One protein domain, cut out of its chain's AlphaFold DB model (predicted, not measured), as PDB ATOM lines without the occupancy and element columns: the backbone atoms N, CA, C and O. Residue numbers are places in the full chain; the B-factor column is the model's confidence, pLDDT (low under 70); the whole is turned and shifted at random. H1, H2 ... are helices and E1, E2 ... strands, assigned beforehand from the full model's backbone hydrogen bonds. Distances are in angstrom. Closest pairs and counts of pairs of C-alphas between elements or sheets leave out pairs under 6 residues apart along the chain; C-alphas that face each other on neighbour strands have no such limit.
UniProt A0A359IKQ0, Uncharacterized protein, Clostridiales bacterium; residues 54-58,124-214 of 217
ATOM      1  N   LYS A  54     128.553 -70.651 111.746       94.31
ATOM      2  CA  LYS A  54     127.613 -69.540 111.605       94.31
ATOM      3  C   LYS A  54     128.235 -68.258 112.164       94.31
ATOM      4  O   LYS A  54     128.408 -67.301 111.419       94.31
ATOM      5  N   GLU A  55     128.670 -68.290 113.413       94.12
ATOM      6  CA  GLU A  55     129.252 -67.157 114.132       94.12
ATOM      7  C   GLU A  55     130.563 -66.713 113.472       94.12
ATOM      8  O   GLU A  55     130.779 -65.531 113.222       94.12
ATOM      9  N   LEU A  56     131.410 -67.662 113.054       95.75
ATOM     10  CA  LEU A  56     132.632 -67.334 112.320       95.75
ATOM     11  C   LEU A  56     132.330 -66.633 110.987       95.75
ATOM     12  O   LEU A  56     133.105 -65.783 110.543       95.75
ATOM     13  N   LYS A  57     131.242 -67.012 110.306       96.50
ATOM     14  CA  LYS A  57     130.825 -66.363 109.062       96.50
ATOM     15  C   LYS A  57     130.361 -64.931 109.335       96.50
ATOM     16  O   LYS A  57     130.827 -64.041 108.629       96.50
ATOM     17  N   GLU A  58     129.530 -64.724 110.352       95.00
ATOM     18  CA  GLU A  58     129.016 -63.406 110.753       95.00
ATOM     19  C   GLU A  58     130.162 -62.446 111.113       95.00
ATOM     20  O   GLU A  58     130.269 -61.371 110.521       95.00
ATOM     21  N   ALA A 124     131.922 -51.662 118.650       85.25
ATOM     22  CA  ALA A 124     132.056 -52.964 118.011       85.25
ATOM     23  C   ALA A 124     133.493 -53.469 118.186       85.25
ATOM     24  O   ALA A 124     134.400 -53.058 117.459       85.25
ATOM     25  N   THR A 125     133.699 -54.367 119.140       91.25
ATOM     26  CA  THR A 125     134.977 -55.012 119.438       91.25
ATOM     27  C   THR A 125     134.997 -56.441 118.906       91.25
ATOM     28  O   THR A 125     134.022 -57.190 118.986       91.25
ATOM     29  N   ILE A 126     136.124 -56.816 118.307       94.50
ATOM     30  CA  ILE A 126     136.368 -58.142 117.751       94.50
ATOM     31  C   ILE A 126     137.698 -58.642 118.304       94.50
ATOM     32  O   ILE A 126     138.747 -58.054 118.029       94.50
ATOM     33  N   GLN A 127     137.662 -59.757 119.028       95.50
ATOM     34  CA  GLN A 127     138.855 -60.528 119.376       95.50
ATOM     35  C   GLN A 127     138.973 -61.704 118.413       95.50
ATOM     36  O   GLN A 127     138.000 -62.396 118.119       95.50
ATOM     37  N   ILE A 128     140.180 -61.945 117.911       97.25
ATOM     38  CA  ILE A 128     140.513 -63.115 117.096       97.25
ATOM     39  C   ILE A 128     141.743 -63.775 117.693       97.25
ATOM     40  O   ILE A 128     142.776 -63.123 117.828       97.25
ATOM     41  N   ILE A 129     141.658 -65.078 117.942       96.62
ATOM     42  CA  ILE A 129     142.801 -65.929 118.259       96.62
ATOM     43  C   ILE A 129     143.050 -66.851 117.065       96.62
ATOM     44  O   ILE A 129     142.147 -67.538 116.569       96.62
ATOM     45  N   TYR A 130     144.278 -66.846 116.562       96.44
ATOM     46  CA  TYR A 130     144.691 -67.674 115.437       96.44
ATOM     47  C   TYR A 130     145.193 -69.048 115.907       96.44
ATOM     48  O   TYR A 130     145.502 -69.256 117.075       96.44
ATOM     49  N   ASN A 131     145.314 -69.999 114.981       93.50
ATOM     50  CA  ASN A 131     145.777 -71.368 115.255       93.50
ATOM     51  C   ASN A 131     147.190 -71.452 115.862       93.50
ATOM     52  O   ASN A 131     147.560 -72.499 116.381       93.50
ATOM     53  N   ASP A 132     147.986 -70.387 115.759       93.62
ATOM     54  CA  ASP A 132     149.321 -70.279 116.355       93.62
ATOM     55  C   ASP A 132     149.318 -69.616 117.747       93.62
ATOM     56  O   ASP A 132     150.389 -69.354 118.292       93.62
ATOM     57  N   GLY A 133     148.139 -69.322 118.305       92.31
ATOM     58  CA  GLY A 133     147.968 -68.638 119.590       92.31
ATOM     59  C   GLY A 133     148.206 -67.127 119.529       92.31
ATOM     60  O   GLY A 133     148.155 -66.455 120.556       92.31
ATOM     61  N   THR A 134     148.478 -66.553 118.349       95.75
ATOM     62  CA  THR A 134     148.548 -65.093 118.205       95.75
ATOM     63  C   THR A 134     147.158 -64.472 118.203       95.75
ATOM     64  O   THR A 134     146.174 -65.108 117.827       95.75
ATOM     65  N   GLU A 135     147.086 -63.204 118.601       94.88
ATOM     66  CA  GLU A 135     145.822 -62.521 118.860       94.88
ATOM     67  C   GLU A 135     145.706 -61.221 118.069       94.88
ATOM     68  O   GLU A 135     146.700 -60.566 117.739       94.88
ATOM     69  N   CYS A 136     144.470 -60.847 117.767       95.38
ATOM     70  CA  CYS A 136     144.109 -59.574 117.170       95.38
ATOM     71  C   CYS A 136     142.842 -59.067 117.854       95.38
ATOM     72  O   CYS A 136     141.755 -59.557 117.553       95.38
ATOM     73  N   ASN A 137     143.001 -58.077 118.726       94.00
ATOM     74  CA  ASN A 137     141.905 -57.329 119.332       94.00
ATOM     75  C   ASN A 137     141.760 -56.024 118.564       94.00
ATOM     76  O   ASN A 137     142.760 -55.346 118.322       94.00
ATOM     77  N   VAL A 138     140.552 -55.733 118.096       94.06
ATOM     78  CA  VAL A 138     140.324 -54.610 117.191       94.06
ATOM     79  C   VAL A 138     138.900 -54.085 117.303       94.06
ATOM     80  O   VAL A 138     137.959 -54.847 117.520       94.06
ATOM     81  N   THR A 139     138.742 -52.790 117.087       92.75
ATOM     82  CA  THR A 139     137.453 -52.110 116.954       92.75
ATOM     83  C   THR A 139     137.028 -51.968 115.489       92.75
ATOM     84  O   THR A 139     137.858 -51.979 114.571       92.75
ATOM     85  N   GLY A 140     135.732 -51.769 115.238       91.38
ATOM     86  CA  GLY A 140     135.227 -51.417 113.906       91.38
ATOM     87  C   GLY A 140     135.959 -50.204 113.317       91.38
ATOM     88  O   GLY A 140     136.415 -50.238 112.167       91.38
ATOM     89  N   THR A 141     136.190 -49.181 114.145       91.56
ATOM     90  CA  THR A 141     136.951 -47.973 113.796       91.56
ATOM     91  C   THR A 141     138.367 -48.279 113.315       91.56
ATOM     92  O   THR A 141     138.723 -47.864 112.211       91.56
ATOM     93  N   GLU A 142     139.161 -49.052 114.062       92.69
ATOM     94  CA  GLU A 142     140.541 -49.401 113.676       92.69
ATOM     95  C   GLU A 142     140.603 -50.196 112.358       92.69
ATOM     96  O   GLU A 142     141.552 -50.061 111.570       92.69
ATOM     97  N   ILE A 143     139.576 -51.008 112.069       93.88
ATOM     98  CA  ILE A 143     139.459 -51.708 110.783       93.88
ATOM     99  C   ILE A 143     139.165 -50.713 109.653       93.88
ATOM    100  O   ILE A 143     139.788 -50.793 108.582       93.88
ATOM    101  N   VAL A 144     138.220 -49.791 109.857       93.50
ATOM    102  CA  VAL A 144     137.811 -48.806 108.844       93.50
ATOM    103  C   VAL A 144     138.933 -47.811 108.553       93.50
ATOM    104  O   VAL A 144     139.231 -47.585 107.377       93.50
ATOM    105  N   THR A 145     139.605 -47.263 109.572       91.25
ATOM    106  CA  THR A 145     140.770 -46.369 109.396       91.25
ATOM    107  C   THR A 145     141.922 -47.105 108.706       91.25
ATOM    108  O   THR A 145     142.627 -46.555 107.850       91.25
ATOM    109  N   GLY A 146     142.027 -48.407 108.977       91.00
ATOM    110  CA  GLY A 146     143.047 -49.293 108.442       91.00
ATOM    111  C   GLY A 146     144.322 -49.333 109.265       91.00
ATOM    112  O   GLY A 146     145.335 -49.797 108.746       91.00
ATOM    113  N   GLU A 147     144.250 -48.897 110.520       92.38
ATOM    114  CA  GLU A 147     145.284 -49.111 111.533       92.38
ATOM    115  C   GLU A 147     145.530 -50.604 111.748       92.38
ATOM    116  O   GLU A 147     146.678 -51.052 111.779       92.38
ATOM    117  N   ILE A 148     144.452 -51.394 111.779       93.38
ATOM    118  CA  ILE A 148     144.514 -52.846 111.930       93.38
ATOM    119  C   ILE A 148     143.732 -53.516 110.795       93.38
ATOM    120  O   ILE A 148     142.682 -53.068 110.340       93.38
ATOM    121  N   THR A 149     144.269 -54.614 110.261       91.88
ATOM    122  CA  THR A 149     143.600 -55.417 109.227       91.88
ATOM    123  C   THR A 149     143.634 -56.885 109.644       91.88
ATOM    124  O   THR A 149     144.617 -57.573 109.360       91.88
ATOM    125  N   PRO A 150     142.558 -57.395 110.273       94.81
ATOM    126  CA  PRO A 150     142.529 -58.772 110.758       94.81
ATOM    127  C   PRO A 150     142.644 -59.784 109.617       94.81
ATOM    128  O   PRO A 150     142.095 -59.565 108.522       94.81
ATOM    129  N   LYS A 151     143.339 -60.900 109.858       94.94
ATOM    130  CA  LYS A 151     143.410 -62.024 108.915       94.94
ATOM    131  C   LYS A 151     142.118 -62.834 109.029       94.94
ATOM    132  O   LYS A 151     141.581 -63.012 110.112       94.94
ATOM    133  N   LEU A 152     141.613 -63.339 107.905       95.81
ATOM    134  CA  LEU A 152     140.361 -64.118 107.874       95.81
ATOM    135  C   LEU A 152     140.602 -65.633 107.751       95.81
ATOM    136  O   LEU A 152     139.657 -66.410 107.581       95.81
ATOM    137  N   GLN A 153     141.869 -66.047 107.782       94.56
ATOM    138  CA  GLN A 153     142.322 -67.433 107.708       94.56
ATOM    139  C   GLN A 153     142.928 -67.865 109.043       94.56
ATOM    140  O   GLN A 153     143.365 -67.021 109.816       94.56
ATOM    141  N   GLN A 154     143.000 -69.182 109.264       94.88
ATOM    142  CA  GLN A 154     143.635 -69.781 110.448       94.88
ATOM    143  C   GLN A 154     143.058 -69.274 111.779       94.88
ATOM    144  O   GLN A 154     143.783 -69.174 112.758       94.88
ATOM    145  N   ILE A 155     141.770 -68.924 111.805       95.50
ATOM    146  CA  ILE A 155     141.075 -68.497 113.023       95.50
ATOM    147  C   ILE A 155     140.745 -69.745 113.843       95.50
ATOM    148  O   ILE A 155     140.035 -70.621 113.341       95.50
ATOM    149  N   ALA A 156     141.258 -69.798 115.071       93.94
ATOM    150  CA  ALA A 156     140.952 -70.824 116.063       93.94
ATOM    151  C   ALA A 156     139.744 -70.424 116.919       93.94
ATOM    152  O   ALA A 156     138.923 -71.266 117.272       93.94
ATOM    153  N   TYR A 157     139.624 -69.125 117.194       94.88
ATOM    154  CA  TYR A 157     138.541 -68.522 117.954       94.88
ATOM    155  C   TYR A 157     138.322 -67.078 117.515       94.88
ATOM    156  O   TYR A 157     139.273 -66.386 117.149       94.88
ATOM    157  N   ALA A 158     137.081 -66.614 117.562       96.19
ATOM    158  CA  ALA A 158     136.777 -65.198 117.518       96.19
ATOM    159  C   ALA A 158     135.556 -64.876 118.380       96.19
ATOM    160  O   ALA A 158     134.650 -65.703 118.497       96.19
ATOM    161  N   SER A 159     135.518 -63.667 118.921       94.75
ATOM    162  CA  SER A 159     134.344 -63.087 119.564       94.75
ATOM    163  C   SER A 159     133.995 -61.754 118.919       94.75
ATOM    164  O   SER A 159     134.829 -61.105 118.281       94.75
ATOM    165  N   TYR A 160     132.730 -61.383 119.050       92.94
ATOM    166  CA  TYR A 160     132.194 -60.099 118.647       92.94
ATOM    167  C   TYR A 160     131.336 -59.561 119.782       92.94
ATOM    168  O   TYR A 160     130.503 -60.285 120.331       92.94
ATOM    169  N   GLN A 161     131.524 -58.285 120.080       88.88
ATOM    170  CA  GLN A 161     130.661 -57.513 120.953       88.88
ATOM    171  C   GLN A 161     130.394 -56.173 120.288       88.88
ATOM    172  O   GLN A 161     131.334 -55.452 119.986       88.88
ATOM    173  N   ASP A 162     129.129 -55.827 120.102       81.19
ATOM    174  CA  ASP A 162     128.686 -54.435 120.100       81.19
ATOM    175  C   ASP A 162     127.815 -54.246 121.345       81.19
ATOM    176  O   ASP A 162     127.360 -55.240 121.904       81.19
ATOM    177  N   GLY A 163     127.597 -53.024 121.833       74.50
ATOM    178  CA  GLY A 163     126.882 -52.773 123.103       74.50
ATOM    179  C   GLY A 163     125.455 -53.350 123.225       74.50
ATOM    180  O   GLY A 163     124.769 -53.071 124.201       74.50
ATOM    181  N   TYR A 164     124.985 -54.129 122.246       77.12
ATOM    182  CA  TYR A 164     123.716 -54.845 122.251       77.12
ATOM    183  C   TYR A 164     123.846 -56.354 122.053       77.12
ATOM    184  O   TYR A 164     122.924 -57.075 122.428       77.12
ATOM    185  N   ILE A 165     124.906 -56.844 121.409       80.94
ATOM    186  CA  ILE A 165     125.040 -58.240 120.990       80.94
ATOM    187  C   ILE A 165     126.442 -58.733 121.320       80.94
ATOM    188  O   ILE A 165     127.432 -58.153 120.884       80.94
ATOM    189  N   ILE A 166     126.518 -59.879 122.001       86.06
ATOM    190  CA  ILE A 166     127.778 -60.548 122.317       86.06
ATOM    191  C   ILE A 166     127.689 -62.004 121.892       86.06
ATOM    192  O   ILE A 166     126.761 -62.725 122.255       86.06
ATOM    193  N   TYR A 167     128.650 -62.460 121.102       89.00
ATOM    194  CA  TYR A 167     128.740 -63.861 120.718       89.00
ATOM    195  C   TYR A 167     130.167 -64.245 120.373       89.00
ATOM    196  O   TYR A 167     131.024 -63.405 120.101       89.00
ATOM    197  N   ASP A 168     130.421 -65.545 120.351       92.62
ATOM    198  CA  ASP A 168     131.702 -66.068 119.926       92.62
ATOM    199  C   ASP A 168     131.583 -67.352 119.112       92.62
ATOM    200  O   ASP A 168     130.526 -67.966 118.957       92.62
ATOM    201  N   THR A 169     132.716 -67.775 118.570       92.38
ATOM    202  CA  THR A 169     132.792 -68.976 117.751       92.38
ATOM    203  C   THR A 169     132.952 -70.255 118.564       92.38
ATOM    204  O   THR A 169     133.230 -71.294 117.971       92.38
ATOM    205  N   LEU A 170     132.851 -70.212 119.893       88.88
ATOM    206  CA  LEU A 170     133.029 -71.385 120.749       88.88
ATOM    207  C   LEU A 170     131.701 -71.823 121.366       88.88
ATOM    208  O   LEU A 170     131.305 -72.977 121.240       88.88
ATOM    209  N   SER A 171     131.005 -70.894 122.000       82.81
ATOM    210  CA  SER A 171     129.760 -71.076 122.738       82.81
ATOM    211  C   SER A 171     128.538 -70.559 121.973       82.81
ATOM    212  O   SER A 171     127.432 -71.074 122.176       82.81
ATOM    213  N   GLY A 172     128.740 -69.629 121.035       84.50
ATOM    214  CA  GLY A 172     127.674 -68.994 120.266       84.50
ATOM    215  C   GLY A 172     127.239 -67.690 120.924       84.50
ATOM    216  O   GLY A 172     128.084 -66.920 121.367       84.50
ATOM    217  N   ASN A 173     125.930 -67.441 121.002       82.19
ATOM    218  CA  ASN A 173     125.396 -66.268 121.695       82.19
ATOM    219  C   ASN A 173     125.787 -66.290 123.184       82.19
ATOM    220  O   ASN A 173     125.505 -67.253 123.905       82.19
ATOM    221  N   LEU A 174     126.437 -65.222 123.627       72.94
ATOM    222  CA  LEU A 174     126.768 -64.963 125.015       72.94
ATOM    223  C   LEU A 174     125.667 -64.022 125.523       72.94
ATOM    224  O   LEU A 174     125.828 -62.810 125.485       72.94
ATOM    225  N   ASP A 175     124.522 -64.619 125.893       64.88
ATOM    226  CA  ASP A 175     123.255 -63.957 126.261       64.88
ATOM    227  C   ASP A 175     123.465 -62.599 126.946       64.88
ATOM    228  O   ASP A 175     124.217 -62.508 127.910       64.88
ATOM    229  N   THR A 176     122.797 -61.554 126.458       48.38
ATOM    230  CA  THR A 176     123.059 -60.125 126.724       48.38
ATOM    231  C   THR A 176     122.676 -59.646 128.125       48.38
ATOM    232  O   THR A 176     122.678 -58.446 128.393       48.38
ATOM    233  N   LYS A 177     122.420 -60.564 129.061       47.81
ATOM    234  CA  LYS A 177     122.238 -60.275 130.496       47.81
ATOM    235  C   LYS A 177     123.547 -59.892 131.210       47.81
ATOM    236  O   LYS A 177     123.683 -60.150 132.394       47.81
ATOM    237  N   TRP A 178     124.517 -59.378 130.460       48.12
ATOM    238  CA  TRP A 178     125.756 -58.806 130.983       48.12
ATOM    239  C   TRP A 178     125.806 -57.285 130.773       48.12
ATOM    240  O   TRP A 178     126.690 -56.646 131.319       48.12
ATOM    241  N   ASP A 179     124.918 -56.721 129.936       37.53
ATOM    242  CA  ASP A 179     124.977 -55.317 129.486       37.53
ATOM    243  C   ASP A 179     123.609 -54.601 129.529       37.53
ATOM    244  O   ASP A 179     123.480 -53.463 129.075       37.53
ATOM    245  N   ILE A 180     122.557 -55.218 130.084       36.25
ATOM    246  CA  ILE A 180     121.341 -54.456 130.388       36.25
ATOM    247  C   ILE A 180     121.534 -53.903 131.793       36.25
ATOM    248  O   ILE A 180     121.497 -54.669 132.746       36.25
ATOM    249  N   GLU A 181     121.685 -52.579 131.917       37.56
ATOM    250  CA  GLU A 181     121.457 -51.823 133.156       37.56
ATOM    251  C   GLU A 181     120.043 -52.125 133.695       37.56
ATOM    252  O   GLU A 181     119.097 -51.349 133.566       37.56
ATOM    253  N   ILE A 182     119.857 -53.303 134.274       38.28
ATOM    254  CA  ILE A 182     118.765 -53.603 135.173       38.28
ATOM    255  C   ILE A 182     119.343 -53.265 136.536       38.28
ATOM    256  O   ILE A 182     120.289 -53.909 136.983       38.28
ATOM    257  N   GLU A 183     118.807 -52.224 137.178       33.44
ATOM    258  CA  GLU A 183     119.074 -51.900 138.581       33.44
ATOM    259  C   GLU A 183     119.097 -53.194 139.420       33.44
ATOM    260  O   GLU A 183     118.045 -53.754 139.737       33.44
ATOM    261  N   GLY A 184     120.294 -53.700 139.750       42.31
ATOM    262  CA  GLY A 184     120.459 -54.906 140.565       42.31
ATOM    263  C   GLY A 184     121.416 -55.998 140.071       42.31
ATOM    264  O   GLY A 184     121.456 -57.039 140.733       42.31
ATOM    265  N   GLU A 185     122.180 -55.824 138.987       43.88
ATOM    266  CA  GLU A 185     123.241 -56.792 138.648       43.88
ATOM    267  C   GLU A 185     124.307 -56.883 139.754       43.88
ATOM    268  O   GLU A 185     124.726 -55.887 140.353       43.88
ATOM    269  N   LYS A 186     124.702 -58.120 140.072       46.47
ATOM    270  CA  LYS A 186     125.704 -58.435 141.091       46.47
ATOM    271  C   LYS A 186     127.076 -58.476 140.423       46.47
ATOM    272  O   LYS A 186     127.226 -59.090 139.377       46.47
ATOM    273  N   GLU A 187     128.080 -57.912 141.089       48.94
ATOM    274  CA  GLU A 187     129.517 -57.939 140.736       48.94
ATOM    275  C   GLU A 187     130.010 -59.315 140.226       48.94
ATOM    276  O   GLU A 187     130.836 -59.393 139.324       48.94
ATOM    277  N   THR A 188     129.395 -60.401 140.704       52.16
ATOM    278  CA  THR A 188     129.661 -61.797 140.330       52.16
ATOM    279  C   THR A 188     129.481 -62.139 138.849       52.16
ATOM    280  O   THR A 188     130.038 -63.135 138.393       52.16
ATOM    281  N   ASP A 189     128.686 -61.370 138.104       57.75
ATOM    282  CA  ASP A 189     128.431 -61.654 136.691       57.75
ATOM    283  C   ASP A 189     129.617 -61.217 135.794       57.75
ATOM    284  O   ASP A 189     130.028 -61.941 134.882       57.75
ATOM    285  N   TRP A 190     130.277 -60.102 136.113       62.41
ATOM    286  CA  TRP A 190     131.480 -59.665 135.393       62.41
ATOM    287  C   TRP A 190     132.656 -60.627 135.594       62.41
ATOM    288  O   TRP A 190     133.314 -60.999 134.620       62.41
ATOM    289  N   ASP A 191     132.842 -61.124 136.817       66.06
ATOM    290  CA  ASP A 191     133.893 -62.094 137.147       66.06
ATOM    291  C   ASP A 191     133.741 -63.404 136.355       66.06
ATOM    292  O   ASP A 191     134.714 -63.945 135.829       66.06
ATOM    293  N   ALA A 192     132.511 -63.912 136.211       65.62
ATOM    294  CA  ALA A 192     132.246 -65.143 135.461       65.62
ATOM    295  C   ALA A 192     132.536 -64.990 133.958       65.62
ATOM    296  O   ALA A 192     132.929 -65.948 133.281       65.62
ATOM    297  N   ARG A 193     132.338 -63.781 133.421       71.38
ATOM    298  CA  ARG A 193     132.667 -63.445 132.037       71.38
ATOM    299  C   ARG A 193     134.176 -63.359 131.830       71.38
ATOM    300  O   ARG A 193     134.666 -63.930 130.857       71.38
ATOM    301  N   GLU A 194     134.895 -62.673 132.713       77.12
ATOM    302  CA  GLU A 194     136.360 -62.620 132.658       77.12
ATOM    303  C   GLU A 194     136.951 -64.030 132.754       77.12
ATOM    304  O   GLU A 194     137.714 -64.432 131.878       77.12
ATOM    305  N   GLU A 195     136.474 -64.850 133.697       78.12
ATOM    306  CA  GLU A 195     136.928 -66.236 133.849       78.12
ATOM    307  C   GLU A 195     136.704 -67.072 132.572       78.12
ATOM    308  O   GLU A 195     137.510 -67.941 132.227       78.12
ATOM    309  N   TYR A 196     135.612 -66.823 131.842       82.25
ATOM    310  CA  TYR A 196     135.356 -67.485 130.565       82.25
ATOM    311  C   TYR A 196     136.400 -67.115 129.503       82.25
ATOM    312  O   TYR A 196     136.953 -68.009 128.855       82.25
ATOM    313  N   PHE A 197     136.680 -65.823 129.319       87.06
ATOM    314  CA  PHE A 197     137.667 -65.370 128.335       87.06
ATOM    315  C   PHE A 197     139.089 -65.793 128.725       87.06
ATOM    316  O   PHE A 197     139.840 -66.248 127.862       87.06
ATOM    317  N   ASP A 198     139.414 -65.799 130.016       88.31
ATOM    318  CA  ASP A 198     140.670 -66.333 130.542       88.31
ATOM    319  C   ASP A 198     140.856 -67.812 130.167       88.31
ATOM    320  O   ASP A 198     141.914 -68.233 129.687       88.31
ATOM    321  N   GLN A 199     139.805 -68.622 130.323       86.00
ATOM    322  CA  GLN A 199     139.829 -70.032 129.928       86.00
ATOM    323  C   GLN A 199     139.978 -70.211 128.413       86.00
ATOM    324  O   GLN A 199     140.667 -71.135 127.971       86.00
ATOM    325  N   VAL A 200     139.363 -69.340 127.606       89.69
ATOM    326  CA  VAL A 200     139.547 -69.322 126.148       89.69
ATOM    327  C   VAL A 200     141.008 -69.026 125.801       89.69
ATOM    328  O   VAL A 200     141.613 -69.748 125.004       89.69
ATOM    329  N   GLU A 201     141.604 -68.018 126.425       91.81
ATOM    330  CA  GLU A 201     142.994 -67.636 126.194       91.81
ATOM    331  C   GLU A 201     143.985 -68.736 126.606       91.81
ATOM    332  O   GLU A 201     144.922 -69.046 125.859       91.81
ATOM    333  N   ILE A 202     143.745 -69.402 127.741       90.44
ATOM    334  CA  ILE A 202     144.504 -70.587 128.170       90.44
ATOM    335  C   ILE A 202     144.354 -71.723 127.151       90.44
ATOM    336  O   ILE A 202     145.359 -72.289 126.712       90.44
ATOM    337  N   LYS A 203     143.120 -72.034 126.732       88.56
ATOM    338  CA  LYS A 203     142.815 -73.115 125.781       88.56
ATOM    339  C   LYS A 203     143.563 -72.945 124.461       88.56
ATOM    340  O   LYS A 203     144.077 -73.925 123.921       88.56
ATOM    341  N   PHE A 204     143.606 -71.725 123.931       91.38
ATOM    342  CA  PHE A 204     144.249 -71.436 122.648       91.38
ATOM    343  C   PHE A 204     145.717 -71.013 122.770       91.38
ATOM    344  O   PHE A 204     146.349 -70.715 121.757       91.38
ATOM    345  N   GLY A 205     146.288 -71.048 123.978       91.00
ATOM    346  CA  GLY A 205     147.714 -70.825 124.195       91.00
ATOM    347  C   GLY A 205     148.157 -69.413 123.825       91.00
ATOM    348  O   GLY A 205     149.233 -69.235 123.252       91.00
ATOM    349  N   THR A 206     147.331 -68.414 124.133       93.56
ATOM    350  CA  THR A 206     147.707 -67.018 123.914       93.56
ATOM    351  C   THR A 206     148.875 -66.619 124.814       93.56
ATOM    352  O   THR A 206     149.247 -67.336 125.748       93.56
ATOM    353  N   LYS A 207     149.495 -65.456 124.572       92.62
ATOM    354  CA  LYS A 207     150.598 -64.992 125.437       92.62
ATOM    355  C   LYS A 207     150.153 -64.843 126.891       92.62
ATOM    356  O   LYS A 207     150.917 -65.182 127.797       92.62
ATOM    357  N   TRP A 208     148.950 -64.319 127.100       91.06
ATOM    358  CA  TRP A 208     148.356 -64.192 128.424       91.06
ATOM    359  C   TRP A 208     147.977 -65.570 128.975       91.06
ATOM    360  O   TRP A 208     148.385 -65.888 130.092       91.06
ATOM    361  N   GLY A 209     147.349 -66.431 128.170       88.69
ATOM    362  CA  GLY A 209     146.976 -67.787 128.575       88.69
ATOM    363  C   GLY A 209     148.172 -68.614 129.044       88.69
ATOM    364  O   GLY A 209     148.154 -69.174 130.134       88.69
ATOM    365  N   ILE A 210     149.278 -68.612 128.291       90.56
ATOM    366  CA  ILE A 210     150.524 -69.306 128.667       90.56
ATOM    367  C   ILE A 210     151.074 -68.793 130.004       90.56
ATOM    368  O   ILE A 210     151.592 -69.576 130.801       90.56
ATOM    369  N   LYS A 211     150.978 -67.482 130.257       89.50
ATOM    370  CA  LYS A 211     151.477 -66.868 131.492       89.50
ATOM    371  C   LYS A 211     150.653 -67.289 132.714       89.50
ATOM    372  O   LYS A 211     151.239 -67.468 133.780       89.50
ATOM    373  N   HIS A 212     149.342 -67.461 132.559       83.50
ATOM    374  CA  HIS A 212     148.421 -67.714 133.674       83.50
ATOM    375  C   HIS A 212     148.013 -69.186 133.831       83.50
ATOM    376  O   HIS A 212     147.550 -69.557 134.905       83.50
ATOM    377  N   ASN A 213     148.314 -70.052 132.854       74.38
ATOM    378  CA  ASN A 213     148.100 -71.508 132.917       74.38
ATOM    379  C   ASN A 213     148.877 -72.214 134.057       74.38
ATOM    380  O   ASN A 213     148.590 -73.356 134.395       74.38
ATOM    381  N   ASN A 214     149.871 -71.548 134.661       52.28
ATOM    382  CA  ASN A 214     150.640 -72.065 135.804       52.28
ATOM    383  C   ASN A 214     150.148 -71.549 137.165       52.28
ATOM    384  O   ASN A 214     150.806 -71.799 138.176       52.28
TER     385      ASN A 214
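What this domain is: This is residues 54 to 58 and 124 to 214 of the 217 residues of an uncharacterized protein of Clostridiales bacterium (UniProt A0A359IKQ0). A four-stranded antiparallel sheet is made of two hairpins side by side, with the short helix H1 over one face and the small helix H2 after the end of E2. From E4 a wide loop, residues 169 to 187, leads to the longest helix, H3, which only grazes the sheet near its last turns and makes a corner with the short helix H4. The printed part has 96 residues with four named helices and four named strands, in the order H1 E1 E2 H2 E3 E4 H3 H4; the sheet's order is E2 E1 E3 E4. The class is mixed, helices and strands, and the whole is compact, with a radius of gyration of the C-alphas of 14.2 A and spans of 40 by 37 by 25 A.

How they stand to each other: H1, residues 54 to 58, is on the sheet of E1, residues 125 to 130, E2, residues 135 to 139, E3, residues 155 to 162, and E4, residues 165 to 168, at a height over the sheet of 8.4 A. It lies only just over E3, on which 3 of its 5 C-alphas fall. E1 and E2 form a hairpin, with N 128 and O 136 2.9 A apart, within hydrogen-bond range. H2, residues 140 to 145, only grazes the sheet with residues 140 to 143. E2, H2 and E3 form a split strand-helix-strand unit, two strands that run the same way with E1 between them, and its crossover is right-handed. E1 and E3 are antiparallel at 174 degrees, with N 127 and O 159 3.2 A apart, within range. E3 and E4 form a hairpin, with N 160 and O 167 2.8 A apart, within range. H3, residues 188 to 203, only grazes the sheet with residues 197 to 201. With residues 198 to 203 alone it touches H4, residues 207 to 212, at a steep tilt of 67 degrees, opposite ways; the closest C-alphas are those of Ile 202 and Gly 209, 3.8 A apart. H4 is not on the sheet. In H1, H2, H3 and H4 every O i to N i+4 pair is within hydrogen-bond range.

Where its parts are: H1 begins at C-alpha 54, (127.613, -69.540, 111.605). E1 is 16.5 A long, E2 13.5 A, E3 20.0 A and E4 10.3 A. H3 is 22.6 A long and begins at C-alpha 188, (129.661, -61.797, 140.330). H4 ends at C-alpha 212, (148.421, -67.714, 133.674).

The domain as a whole: The two C-alphas farthest apart, those of Asp 132 and Glu 183, are 41.8 A apart. Residues 59 to 123 are not printed, and C-alphas 58 and 124 are 13.1 A apart across the cut. The link from E4 to H3 is long, with 19 residues. The mean pLDDT of the printed part is 81.9; residues 175 to 192 and residue 214 are under 70.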